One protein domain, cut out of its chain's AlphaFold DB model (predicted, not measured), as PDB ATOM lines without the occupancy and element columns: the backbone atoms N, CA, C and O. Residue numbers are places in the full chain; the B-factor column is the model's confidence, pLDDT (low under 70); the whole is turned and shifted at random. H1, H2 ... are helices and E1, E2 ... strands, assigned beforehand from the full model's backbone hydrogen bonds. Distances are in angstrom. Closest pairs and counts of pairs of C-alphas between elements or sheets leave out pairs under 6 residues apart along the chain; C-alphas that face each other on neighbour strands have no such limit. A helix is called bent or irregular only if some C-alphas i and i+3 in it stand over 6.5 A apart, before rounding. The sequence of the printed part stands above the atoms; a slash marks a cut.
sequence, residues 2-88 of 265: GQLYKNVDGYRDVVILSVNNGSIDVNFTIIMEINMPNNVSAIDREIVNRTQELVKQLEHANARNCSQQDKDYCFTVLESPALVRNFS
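What this domain is: This is residues 2 to 88 of the 265 residues of an uncharacterized protein of Podarcis muralis (UniProt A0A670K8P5). A twisted two-strand hairpin, E1 and E2, and one long helix, H2, make a loose, elongated model, with short H1 near E1 and the end of H2; the unnamed tail, residues 63 to 88, loops out and folds back. Residues 38 to 43 and 67 to 72 stick out. The 87 printed residues run H1, E1, E2, H2, mixed in class, with 43 in named elements; the sheet is antiparallel, the radius of gyration of the C-alphas 15.2 A, the spans 48 by 29 by 19 A.

How they stand to each other: E1, residues 11 to 19, and E2, residues 26 to 32, form a hairpin at 160 degrees; N 15 and O 29 are 2.8 A apart, within hydrogen-bond range. H1, residues 2 to 5, only just touches H2, residues 40 to 62, with 3 pairs of C-alphas within 8 A, closest Leu 4 and Ala 61, 7.0 A. E1 and H2 are apart. In H2, 17 of 19 O i to N i+4 pairs are within range; H1 is too short for one.

Where its parts are: E1 spans 22.2 A from C-alpha 11 at (-39.200, 26.408, 3.643), E2 18.9 A, H1 5.5 A. H2 spans 32.8 A to C-alpha 62 at (-53.164, 23.415, 1.007) and is irregular: C-alphas 41 and 44 are 7.1 A apart.

The domain as a whole: The farthest C-alphas, Ser 41 and Gln 68, are 49.0 A apart. The printed part has no cut and no long link between named elements. pLDDT is under 70 at residues 23, 41 to 42, 62 to 76 and 78 to 86.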
ATOM      1  N   GLY A   2     -45.424  22.741  10.523       70.62
ATOM      2  CA  GLY A   2     -44.181  22.683   9.729       70.62
ATOM      3  C   GLY A   2     -43.992  21.440   8.843       70.62
ATOM      4  O   GLY A   2     -43.489  21.550   7.732       70.62
ATOM      5  N   GLN A   3     -44.489  20.268   9.264       74.31
ATOM      6  CA  GLN A   3     -44.440  19.034   8.463       74.31
ATOM      7  C   GLN A   3     -45.151  19.162   7.102       74.31
ATOM      8  O   GLN A   3     -44.770  18.485   6.151       74.31
ATOM      9  N   LEU A   4     -46.172  20.018   6.997       74.81
ATOM     10  CA  LEU A   4     -46.914  20.193   5.754       74.81
ATOM     11  C   LEU A   4     -46.088  20.947   4.704       74.81
ATOM     12  O   LEU A   4     -46.058  20.558   3.540       74.81
ATOM     13  N   TYR A   5     -45.400  22.003   5.131       78.38
ATOM     14  CA  TYR A   5     -44.639  22.878   4.241       78.38
ATOM     15  C   TYR A   5     -43.193  22.413   4.040       78.38
ATOM     16  O   TYR A   5     -42.472  22.995   3.245       78.38
ATOM     17  N   LYS A   6     -42.779  21.320   4.694       79.06
ATOM     18  CA  LYS A   6     -41.411  20.785   4.631       79.06
ATOM     19  C   LYS A   6     -40.922  20.455   3.212       79.06
ATOM     20  O   LYS A   6     -39.723  20.482   2.971       79.06
ATOM     21  N   ASN A   7     -41.837  20.128   2.299       79.88
ATOM     22  CA  ASN A   7     -41.514  19.804   0.905       79.88
ATOM     23  C   ASN A   7     -41.571  21.022  -0.034       79.88
ATOM     24  O   ASN A   7     -41.316  20.868  -1.225       79.88
ATOM     25  N   VAL A   8     -41.942  22.200   0.474       80.25
ATOM     26  CA  VAL A   8     -41.924  23.451  -0.290       80.25
ATOM     27  C   VAL A   8     -40.487  23.955  -0.338       80.25
ATOM     28  O   VAL A   8     -39.794  23.976   0.685       80.25
ATOM     29  N   ASP A   9     -40.030  24.340  -1.526       81.38
ATOM     30  CA  ASP A   9     -38.662  24.822  -1.704       81.38
ATOM     31  C   ASP A   9     -38.422  26.099  -0.881       81.38
ATOM     32  O   ASP A   9     -39.279  26.978  -0.796       81.38
ATOM     33  N   GLY A  10     -37.266  26.192  -0.228       79.69
ATOM     34  CA  GLY A  10     -36.939  27.322   0.646       79.69
ATOM     35  C   GLY A  10     -37.764  27.422   1.937       79.69
ATOM     36  O   GLY A  10     -37.711  28.457   2.599       79.69
ATOM     37  N   TYR A  11     -38.525  26.399   2.341       85.56
ATOM     38  CA  TYR A  11     -39.200  26.408   3.643       85.56
ATOM     39  C   TYR A  11     -38.193  26.463   4.803       85.56
ATOM     40  O   TYR A  11     -37.279  25.641   4.888       85.56
ATOM     41  N   ARG A  12     -38.396  27.411   5.727       87.94
ATOM     42  CA  ARG A  12     -37.577  27.562   6.935       87.94
ATOM     43  C   ARG A  12     -38.376  27.263   8.197       87.94
ATOM     44  O   ARG A  12     -37.954  26.415   8.977       87.94
ATOM     45  N   ASP A  13     -39.497  27.954   8.414       86.81
ATOM     46  CA  ASP A  13     -40.291  27.779   9.637       86.81
ATOM     47  C   ASP A  13     -41.753  28.250   9.494       86.81
ATOM     48  O   ASP A  13     -42.119  28.884   8.504       86.81
ATOM     49  N   VAL A  14     -42.608  27.946  10.477       86.62
ATOM     50  CA  VAL A  14     -43.957  28.524  10.623       86.62
ATOM     51  C   VAL A  14     -44.110  29.164  12.001       86.62
ATOM     52  O   VAL A  14     -43.966  28.494  13.020       86.62
ATOM     53  N   VAL A  15     -44.507  30.435  12.029       88.19
ATOM     54  CA  VAL A  15     -44.813  31.179  13.257       88.19
ATOM     55  C   VAL A  15     -46.323  31.308  13.407       88.19
ATOM     56  O   VAL A  15     -46.989  31.873  12.546       88.19
ATOM     57  N   ILE A  16     -46.872  30.801  14.509       86.81
ATOM     58  CA  ILE A  16     -48.287  30.984  14.852       86.81
ATOM     59  C   ILE A  16     -48.439  32.357  15.512       86.81
ATOM     60  O   ILE A  16     -47.796  32.628  16.523       86.81
ATOM     61  N   LEU A  17     -49.274  33.219  14.933       87.00
ATOM     62  CA  LEU A  17     -49.522  34.576  15.419       87.00
ATOM     63  C   LEU A  17     -50.584  34.587  16.519       87.00
ATOM     64  O   LEU A  17     -50.394  35.207  17.563       87.00
ATOM     65  N   SER A  18     -51.704  33.900  16.294       85.25
ATOM     66  CA  SER A  18     -52.795  33.825  17.261       85.25
ATOM     67  C   SER A  18     -53.668  32.597  17.038       85.25
ATOM     68  O   SER A  18     -53.773  32.068  15.932       85.25
ATOM     69  N   VAL A  19     -54.322  32.172  18.116       85.25
ATOM     70  CA  VAL A  19     -55.398  31.180  18.097       85.25
ATOM     71  C   VAL A  19     -56.622  31.861  18.685       85.25
ATOM     72  O   VAL A  19     -56.556  32.405  19.791       85.25
ATOM     73  N   ASN A  20     -57.716  31.888  17.933       81.12
ATOM     74  CA  ASN A  20     -58.940  32.537  18.386       81.12
ATOM     75  C   ASN A  20     -59.600  31.701  19.495       81.12
ATOM     76  O   ASN A  20     -59.693  30.476  19.420       81.12
ATOM     77  N   ASN A  21     -60.026  32.362  20.576       71.19
ATOM     78  CA  ASN A  21     -60.494  31.662  21.770       71.19
ATOM     79  C   ASN A  21     -61.820  30.936  21.485       71.19
ATOM     80  O   ASN A  21     -62.816  31.568  21.135       71.19
ATOM     81  N   GLY A  22     -61.826  29.611  21.636       71.88
ATOM     82  CA  GLY A  22     -62.990  28.767  21.355       71.88
ATOM     83  C   GLY A  22     -63.175  28.360  19.887       71.88
ATOM     84  O   GLY A  22     -64.165  27.696  19.587       71.88
ATOM     85  N   SER A  23     -62.250  28.696  18.980       65.06
ATOM     86  CA  SER A  23     -62.255  28.201  17.596       65.06
ATOM     87  C   SER A  23     -60.956  27.465  17.245       65.06
ATOM     88  O   SER A  23     -59.937  27.593  17.918       65.06
ATOM     89  N   ILE A  24     -61.003  26.653  16.184       71.88
ATOM     90  CA  ILE A  24     -59.834  25.949  15.609       71.88
ATOM     91  C   ILE A  24     -59.170  26.837  14.534       71.88
ATOM     92  O   ILE A  24     -58.397  26.378  13.701       71.88
ATOM     93  N   ASP A  25     -59.492  28.131  14.534       77.06
ATOM     94  CA  ASP A  25     -58.966  29.089  13.575       77.06
ATOM     95  C   ASP A  25     -57.613  29.625  14.057       77.06
ATOM     96  O   ASP A  25     -57.480  30.135  15.178       77.06
ATOM     97  N   VAL A  26     -56.598  29.451  13.214       81.25
ATOM     98  CA  VAL A  26     -55.196  29.714  13.535       81.25
ATOM     99  C   VAL A  26     -54.647  30.700  12.524       81.25
ATOM    100  O   VAL A  26     -54.572  30.402  11.334       81.25
ATOM    101  N   ASN A  27     -54.181  31.844  13.016       84.06
ATOM    102  CA  ASN A  27     -53.443  32.799  12.207       84.06
ATOM    103  C   ASN A  27     -51.946  32.483  12.292       84.06
ATOM    104  O   ASN A  27     -51.404  32.320  13.390       84.06
ATOM    105  N   PHE A  28     -51.264  32.377  11.155       83.62
ATOM    106  CA  PHE A  28     -49.856  31.997  11.098       83.62
ATOM    107  C   PHE A  28     -49.131  32.648   9.920       83.62
ATOM    108  O   PHE A  28     -49.727  33.056   8.930       83.62
ATOM    109  N   THR A  29     -47.809  32.722  10.024       84.50
ATOM    110  CA  THR A  29     -46.908  33.186   8.970       84.50
ATOM    111  C   THR A  29     -45.912  32.087   8.637       84.50
ATOM    112  O   THR A  29     -45.328  31.473   9.527       84.50
ATOM    113  N   ILE A  30     -45.700  31.845   7.347       81.69
ATOM    114  CA  ILE A  30     -44.697  30.902   6.854       81.69
ATOM    115  C   ILE A  30     -43.424  31.690   6.545       81.69
ATOM    116  O   ILE A  30     -43.452  32.644   5.769       81.69
ATOM    117  N   ILE A  31     -42.310  31.293   7.153       83.81
ATOM    118  CA  ILE A  31     -40.990  31.859   6.891       83.81
ATOM    119  C   ILE A  31     -40.321  31.011   5.815       83.81
ATOM    120  O   ILE A  31     -40.120  29.806   5.985       83.81
ATOM    121  N   MET A  32     -39.948  31.669   4.721       79.69
ATOM    122  CA  MET A  32     -39.206  31.067   3.622       79.69
ATOM    123  C   MET A  32     -37.874  31.790   3.437       79.69
ATOM    124  O   MET A  32     -37.787  33.009   3.589       79.69
ATOM    125  N   GLU A  33     -36.843  31.034   3.095       81.94
ATOM    126  CA  GLU A  33     -35.515  31.522   2.771       81.94
ATOM    127  C   GLU A  33     -35.111  31.007   1.394       81.94
ATOM    128  O   GLU A  33     -35.077  29.807   1.138       81.94
ATOM    129  N   ILE A  34     -34.802  31.938   0.499       77.81
ATOM    130  CA  ILE A  34     -34.521  31.640  -0.901       77.81
ATOM    131  C   ILE A  34     -33.178  32.263  -1.238       77.81
ATOM    132  O   ILE A  34     -32.939  33.440  -0.957       77.81
ATOM    133  N   ASN A  35     -32.306  31.487  -1.876       78.06
ATOM    134  CA  ASN A  35     -31.052  32.019  -2.376       78.06
ATOM    135  C   ASN A  35     -31.294  32.751  -3.701       78.06
ATOM    136  O   ASN A  35     -31.808  32.167  -4.657       78.06
ATOM    137  N   MET A  36     -30.912  34.023  -3.759       77.12
ATOM    138  CA  MET A  36     -31.180  34.888  -4.905       77.12
ATOM    139  C   MET A  36     -29.891  35.207  -5.664       77.12
ATOM    140  O   MET A  36     -28.851  35.440  -5.041       77.12
ATOM    141  N   PRO A  37     -29.930  35.260  -7.007       77.94
ATOM    142  CA  PRO A  37     -28.786  35.718  -7.775       77.94
ATOM    143  C   PRO A  37     -28.506  37.187  -7.451       77.94
ATOM    144  O   PRO A  37     -29.409  38.022  -7.404       77.94
ATOM    145  N   ASN A  38     -27.229  37.518  -7.272       78.62
ATOM    146  CA  ASN A  38     -26.798  38.874  -6.963       78.62
ATOM    147  C   ASN A  38     -26.776  39.772  -8.220       78.62
ATOM    148  O   ASN A  38     -25.712  40.188  -8.676       78.62
ATOM    149  N   ASN A  39     -27.942  40.032  -8.814       80.12
ATOM    150  CA  ASN A  39     -28.106  40.909  -9.976       80.12
ATOM    151  C   ASN A  39     -29.267  41.879  -9.747       80.12
ATOM    152  O   ASN A  39     -30.428  41.501  -9.870       80.12
ATOM    153  N   VAL A  40     -28.950  43.144  -9.477       71.12
ATOM    154  CA  VAL A  40     -29.903  44.182  -9.044       71.12
ATOM    155  C   VAL A  40     -31.055  44.363 -10.028       71.12
ATOM    156  O   VAL A  40     -32.203  44.459  -9.615       71.12
ATOM    157  N   SER A  41     -30.775  44.328 -11.331       67.94
ATOM    158  CA  SER A  41     -31.807  44.501 -12.366       67.94
ATOM    159  C   SER A  41     -32.777  43.320 -12.481       67.94
ATOM    160  O   SER A  41     -33.882  43.467 -12.996       67.94
ATOM    161  N   ALA A  42     -32.361  42.142 -12.014       69.25
ATOM    162  CA  ALA A  42     -33.157  40.925 -12.055       69.25
ATOM    163  C   ALA A  42     -33.723  40.539 -10.683       69.25
ATOM    164  O   ALA A  42     -34.652  39.740 -10.660       69.25
ATOM    165  N   ILE A  43     -33.207  41.090  -9.575       73.19
ATOM    166  CA  ILE A  43     -33.621  40.741  -8.208       73.19
ATOM    167  C   ILE A  43     -35.126  40.935  -8.043       73.19
ATOM    168  O   ILE A  43     -35.798  39.983  -7.670       73.19
ATOM    169  N   ASP A  44     -35.686  42.090  -8.407       70.88
ATOM    170  CA  ASP A  44     -37.122  42.336  -8.219       70.88
ATOM    171  C   ASP A  44     -37.994  41.365  -9.020       70.88
ATOM    172  O   ASP A  44     -38.969  40.816  -8.504       70.88
ATOM    173  N   ARG A  45     -37.626  41.111 -10.280       75.25
ATOM    174  CA  ARG A  45     -38.347  40.179 -11.155       75.25
ATOM    175  C   ARG A  45     -38.216  38.740 -10.671       75.25
ATOM    176  O   ARG A  45     -39.195  38.003 -10.682       75.25
ATOM    177  N   GLU A  46     -37.024  38.334 -10.259       76.00
ATOM    178  CA  GLU A  46     -36.773  36.994  -9.743       76.00
ATOM    179  C   GLU A  46     -37.494  36.796  -8.405       76.00
ATOM    180  O   GLU A  46     -38.079  35.737  -8.199       76.00
ATOM    181  N   ILE A  47     -37.571  37.827  -7.550       73.75
ATOM    182  CA  ILE A  47     -38.384  37.805  -6.326       73.75
ATOM    183  C   ILE A  47     -39.838  37.565  -6.720       73.75
ATOM    184  O   ILE A  47     -40.472  36.671  -6.169       73.75
ATOM    185  N   VAL A  48     -40.377  38.314  -7.689       75.94
ATOM    186  CA  VAL A  48     -41.764  38.127  -8.156       75.94
ATOM    187  C   VAL A  48     -41.986  36.700  -8.666       75.94
ATOM    188  O   VAL A  48     -42.926  36.040  -8.235       75.94
ATOM    189  N   ASN A  49     -41.109  36.195  -9.533       79.00
ATOM    190  CA  ASN A  49     -41.261  34.869 -10.129       79.00
ATOM    191  C   ASN A  49     -41.171  33.752  -9.084       79.00
ATOM    192  O   ASN A  49     -42.024  32.867  -9.047       79.00
ATOM    193  N   ARG A  50     -40.160  33.807  -8.208       75.56
ATOM    194  CA  ARG A  50     -39.968  32.822  -7.137       75.56
ATOM    195  C   ARG A  50     -41.107  32.867  -6.136       75.56
ATOM    196  O   ARG A  50     -41.604  31.821  -5.743       75.56
ATOM    197  N   THR A  51     -41.572  34.060  -5.773       74.38
ATOM    198  CA  THR A  51     -42.718  34.196  -4.864       74.38
ATOM    199  C   THR A  51     -44.002  33.660  -5.486       74.38
ATOM    200  O   THR A  51     -44.739  32.959  -4.803       74.38
ATOM    201  N   GLN A  52     -44.246  33.892  -6.778       77.44
ATOM    202  CA  GLN A  52     -45.408  33.329  -7.465       77.44
ATOM    203  C   GLN A  52     -45.355  31.797  -7.541       77.44
ATOM    204  O   GLN A  52     -46.376  31.139  -7.347       77.44
ATOM    205  N   GLU A  53     -44.180  31.222  -7.800       78.81
ATOM    206  CA  GLU A  53     -43.995  29.768  -7.794       78.81
ATOM    207  C   GLU A  53     -44.237  29.175  -6.399       78.81
ATOM    208  O   GLU A  53     -44.945  28.180  -6.256       78.81
ATOM    209  N   LEU A  54     -43.741  29.837  -5.355       77.00
ATOM    210  CA  LEU A  54     -43.960  29.411  -3.974       77.00
ATOM    211  C   LEU A  54     -45.428  29.495  -3.566       77.00
ATOM    212  O   LEU A  54     -45.929  28.572  -2.934       77.00
ATOM    213  N   VAL A  55     -46.141  30.550  -3.967       77.50
ATOM    214  CA  VAL A  55     -47.588  30.654  -3.724       77.50
ATOM    215  C   VAL A  55     -48.324  29.478  -4.367       77.50
ATOM    216  O   VAL A  55     -49.145  28.860  -3.697       77.50
ATOM    217  N   LYS A  56     -47.977  29.079  -5.597       79.25
ATOM    218  CA  LYS A  56     -48.577  27.893  -6.238       79.25
ATOM    219  C   LYS A  56     -48.267  26.596  -5.489       79.25
ATOM    220  O   LYS A  56     -49.146  25.749  -5.338       79.25
ATOM    221  N   GLN A  57     -47.035  26.426  -5.009       76.50
ATOM    222  CA  GLN A  57     -46.657  25.254  -4.210       76.50
ATOM    223  C   GLN A  57     -47.409  25.213  -2.876       76.50
ATOM    224  O   GLN A  57     -47.847  24.143  -2.450       76.50
ATOM    225  N   LEU A  58     -47.607  26.372  -2.244       75.69
ATOM    226  CA  LEU A  58     -48.400  26.518  -1.026       75.69
ATOM    227  C   LEU A  58     -49.879  26.214  -1.282       75.69
ATOM    228  O   LEU A  58     -50.471  25.446  -0.530       75.69
ATOM    229  N   GLU A  59     -50.465  26.741  -2.356       76.50
ATOM    230  CA  GLU A  59     -51.838  26.428  -2.771       76.50
ATOM    231  C   GLU A  59     -52.020  24.925  -3.018       76.50
ATOM    232  O   GLU A  59     -52.970  24.327  -2.513       76.50
ATOM    233  N   HIS A  60     -51.075  24.280  -3.708       74.75
ATOM    234  CA  HIS A  60     -51.101  22.834  -3.933       74.75
ATOM    235  C   HIS A  60     -50.948  22.033  -2.628       74.75
ATOM    236  O   HIS A  60     -51.639  21.034  -2.427       74.75
ATOM    237  N   ALA A  61     -50.077  22.468  -1.712       70.81
ATOM    238  CA  ALA A  61     -49.928  21.842  -0.397       70.81
ATOM    239  C   ALA A  61     -51.187  22.000   0.477       70.81
ATOM    240  O   ALA A  61     -51.494  21.103   1.267       70.81
ATOM    241  N   ASN A  62     -51.915  23.108   0.309       69.81
ATOM    242  CA  ASN A  62     -53.164  23.415   1.007       69.81
ATOM    243  C   ASN A  62     -54.385  22.691   0.408       69.81
ATOM    244  O   ASN A  62     -55.366  22.486   1.116       69.81
ATOM    245  N   ALA A  63     -54.339  22.266  -0.859       63.56
ATOM    246  CA  ALA A  63     -55.448  21.614  -1.568       63.56
ATOM    247  C   ALA A  63     -55.748  20.165  -1.114       63.56
ATOM    248  O   ALA A  63     -56.354  19.386  -1.856       63.56
ATOM    249  N   ARG A  64     -55.338  19.764   0.098       63.97
ATOM    250  CA  ARG A  64     -55.679  18.441   0.632       63.97
ATOM    251  C   ARG A  64     -57.157  18.407   1.002       63.97
ATOM    252  O   ARG A  64     -57.583  18.989   1.996       63.97
ATOM    253  N   ASN A  65     -57.933  17.673   0.213       57.47
ATOM    254  CA  ASN A  65     -59.284  17.298   0.593       57.47
ATOM    255  C   ASN A  65     -59.204  16.390   1.821       57.47
ATOM    256  O   ASN A  65     -58.691  15.277   1.723       57.47
ATOM    257  N   CYS A  66     -59.734  16.856   2.952       63.66
ATOM    258  CA  CYS A  66     -59.892  16.070   4.174       63.66
ATOM    259  C   CYS A  66     -60.930  14.954   3.967       63.66
ATOM    260  O   CYS A  66     -62.031  14.991   4.514       63.66
ATOM    261  N   SER A  67     -60.616  13.972   3.128       60.94
ATOM    262  CA  SER A  67     -61.374  12.729   3.043       60.94
ATOM    263  C   SER A  67     -60.887  11.794   4.145       60.94
ATOM    264  O   SER A  67     -59.704  11.773   4.470       60.94
ATOM    265  N   GLN A  68     -61.812  11.044   4.742       55.81
ATOM    266  CA  GLN A  68     -61.706  10.395   6.061       55.81
ATOM    267  C   GLN A  68     -60.605   9.322   6.245       55.81
ATOM    268  O   GLN A  68     -60.645   8.571   7.218       55.81
ATOM    269  N   GLN A  69     -59.639   9.207   5.335       54.81
ATOM    270  CA  GLN A  69     -58.647   8.133   5.329       54.81
ATOM    271  C   GLN A  69     -57.241   8.565   5.769       54.81
ATOM    272  O   GLN A  69     -56.427   7.697   6.085       54.81
ATOM    273  N   ASP A  70     -56.977   9.869   5.883       55.19
ATOM    274  CA  ASP A  70     -55.727  10.379   6.448       55.19
ATOM    275  C   ASP A  70     -55.859  10.562   7.965       55.19
ATOM    276  O   ASP A  70     -56.626  11.388   8.457       55.19
ATOM    277  N   LYS A  71     -55.100   9.765   8.726       55.00
ATOM    278  CA  LYS A  71     -54.995   9.858  10.198       55.00
ATOM    279  C   LYS A  71     -54.110  11.020  10.670       55.00
ATOM    280  O   LYS A  71     -53.938  11.195  11.874       55.00
ATOM    281  N   ASP A  72     -53.572  11.794   9.734       61.94
ATOM    282  CA  ASP A  72     -52.708  12.937   9.993       61.94
ATOM    283  C   ASP A  72     -53.479  14.260   9.885       61.94
ATOM    284  O   ASP A  72     -54.485  14.379   9.187       61.94
ATOM    285  N   TYR A  73     -52.995  15.263  10.618       61.66
ATOM    286  CA  TYR A  73     -53.580  16.596  10.780       61.66
ATOM    287  C   TYR A  73     -54.094  17.203   9.459       61.66
ATOM    288  O   TYR A  73     -53.293  17.568   8.595       61.66
ATOM    289  N   CYS A  74     -55.416  17.368   9.330       66.69
ATOM    290  CA  CYS A  74     -56.046  18.017   8.181       66.69
ATOM    291  C   CYS A  74     -56.532  19.424   8.541       66.69
ATOM    292  O   CYS A  74     -57.216  19.605   9.547       66.69
ATOM    293  N   PHE A  75     -56.173  20.419   7.732       69.06
ATOM    294  CA  PHE A  75     -56.614  21.805   7.893       69.06
ATOM    295  C   PHE A  75     -56.904  22.408   6.517       69.06
ATOM    296  O   PHE A  75     -56.282  22.050   5.517       69.06
ATOM    297  N   THR A  76     -57.861  23.328   6.482       67.44
ATOM    298  CA  THR A  76     -58.245  24.078   5.286       67.44
ATOM    299  C   THR A  76     -57.776  25.510   5.456       67.44
ATOM    300  O   THR A  76     -58.016  26.125   6.492       67.44
ATOM    301  N   VAL A  77     -57.101  26.039   4.442       70.81
ATOM    302  CA  VAL A  77     -56.668  27.436   4.432       70.81
ATOM    303  C   VAL A  77     -57.796  28.293   3.858       70.81
ATOM    304  O   VAL A  77     -58.253  28.046   2.746       70.81
ATOM    305  N   LEU A  78     -58.268  29.257   4.652       64.44
ATOM    306  CA  LEU A  78     -59.422  30.113   4.340       64.44
ATOM    307  C   LEU A  78     -59.066  31.285   3.411       64.44
ATOM    308  O   LEU A  78     -59.911  31.721   2.634       64.44
ATOM    309  N   GLU A  79     -57.823  31.769   3.468       67.56
ATOM    310  CA  GLU A  79     -57.344  32.920   2.698       67.56
ATOM    311  C   GLU A  79     -56.033  32.598   1.978       67.56
ATOM    312  O   GLU A  79     -55.174  31.885   2.502       67.56
ATOM    313  N   SER A  80     -55.863  33.121   0.761       64.00
ATOM    314  CA  SER A  80     -54.614  32.947   0.026       64.00
ATOM    315  C   SER A  80     -53.455  33.631   0.764       64.00
ATOM    316  O   SER A  80     -53.638  34.693   1.364       64.00
ATOM    317  N   PRO A  81     -52.247  33.041   0.747       66.12
ATOM    318  CA  PRO A  81     -51.110  33.610   1.452       66.12
ATOM    319  C   PRO A  81     -50.768  34.990   0.875       66.12
ATOM    320  O   PRO A  81     -50.295  35.112  -0.256       66.12
ATOM    321  N   ALA A  82     -50.993  36.041   1.664       64.62
ATOM    322  CA  ALA A  82     -50.582  37.391   1.316       64.62
ATOM    323  C   ALA A  82     -49.058  37.518   1.454       64.62
ATOM    324  O   ALA A  82     -48.486  37.316   2.528       64.62
ATOM    325  N   LEU A  83     -48.380  37.851   0.355       67.12
ATOM    326  CA  LEU A  83     -46.931  38.018   0.349       67.12
ATOM    327  C   LEU A  83     -46.543  39.344   1.014       67.12
ATOM    328  O   LEU A  83     -46.785  40.419   0.465       67.12
ATOM    329  N   VAL A  84     -45.841  39.266   2.140       63.78
ATOM    330  CA  VAL A  84     -45.209  40.431   2.767       63.78
ATOM    331  C   VAL A  84     -43.774  40.548   2.247       63.78
ATOM    332  O   VAL A  84     -42.899  39.764   2.614       63.78
ATOM    333  N   ARG A  85     -43.521  41.508   1.348       65.00
ATOM    334  CA  ARG A  85     -42.161  41.809   0.868       65.00
ATOM    335  C   ARG A  85     -41.461  42.753   1.835       65.00
ATOM    336  O   ARG A  85     -41.785  43.931   1.870       65.00
ATOM    337  N   ASN A  86     -40.443  42.245   2.524       64.25
ATOM    338  CA  ASN A  86     -39.594  43.034   3.422       64.25
ATOM    339  C   ASN A  86     -38.126  43.070   2.963       64.25
ATOM    340  O   ASN A  86     -37.224  43.151   3.793       64.25
ATOM    341  N   PHE A  87     -37.852  42.954   1.656       75.56
ATOM    342  CA  PHE A  87     -36.467  43.037   1.193       75.56
ATOM    343  C   PHE A  87     -36.011  44.494   1.111       75.56
ATOM    344  O   PHE A  87     -36.561  45.292   0.356       75.56
ATOM    345  N   SER A  88     -34.974  44.799   1.877       84.12
ATOM    346  CA  SER A  88     -34.273  46.075   1.909       84.12
ATOM    347  C   SER A  88     -32.789  45.759   1.763       84.12
ATOM    348  O   SER A  88     -32.238  44.960   2.525       84.12
TER     349      SER A  88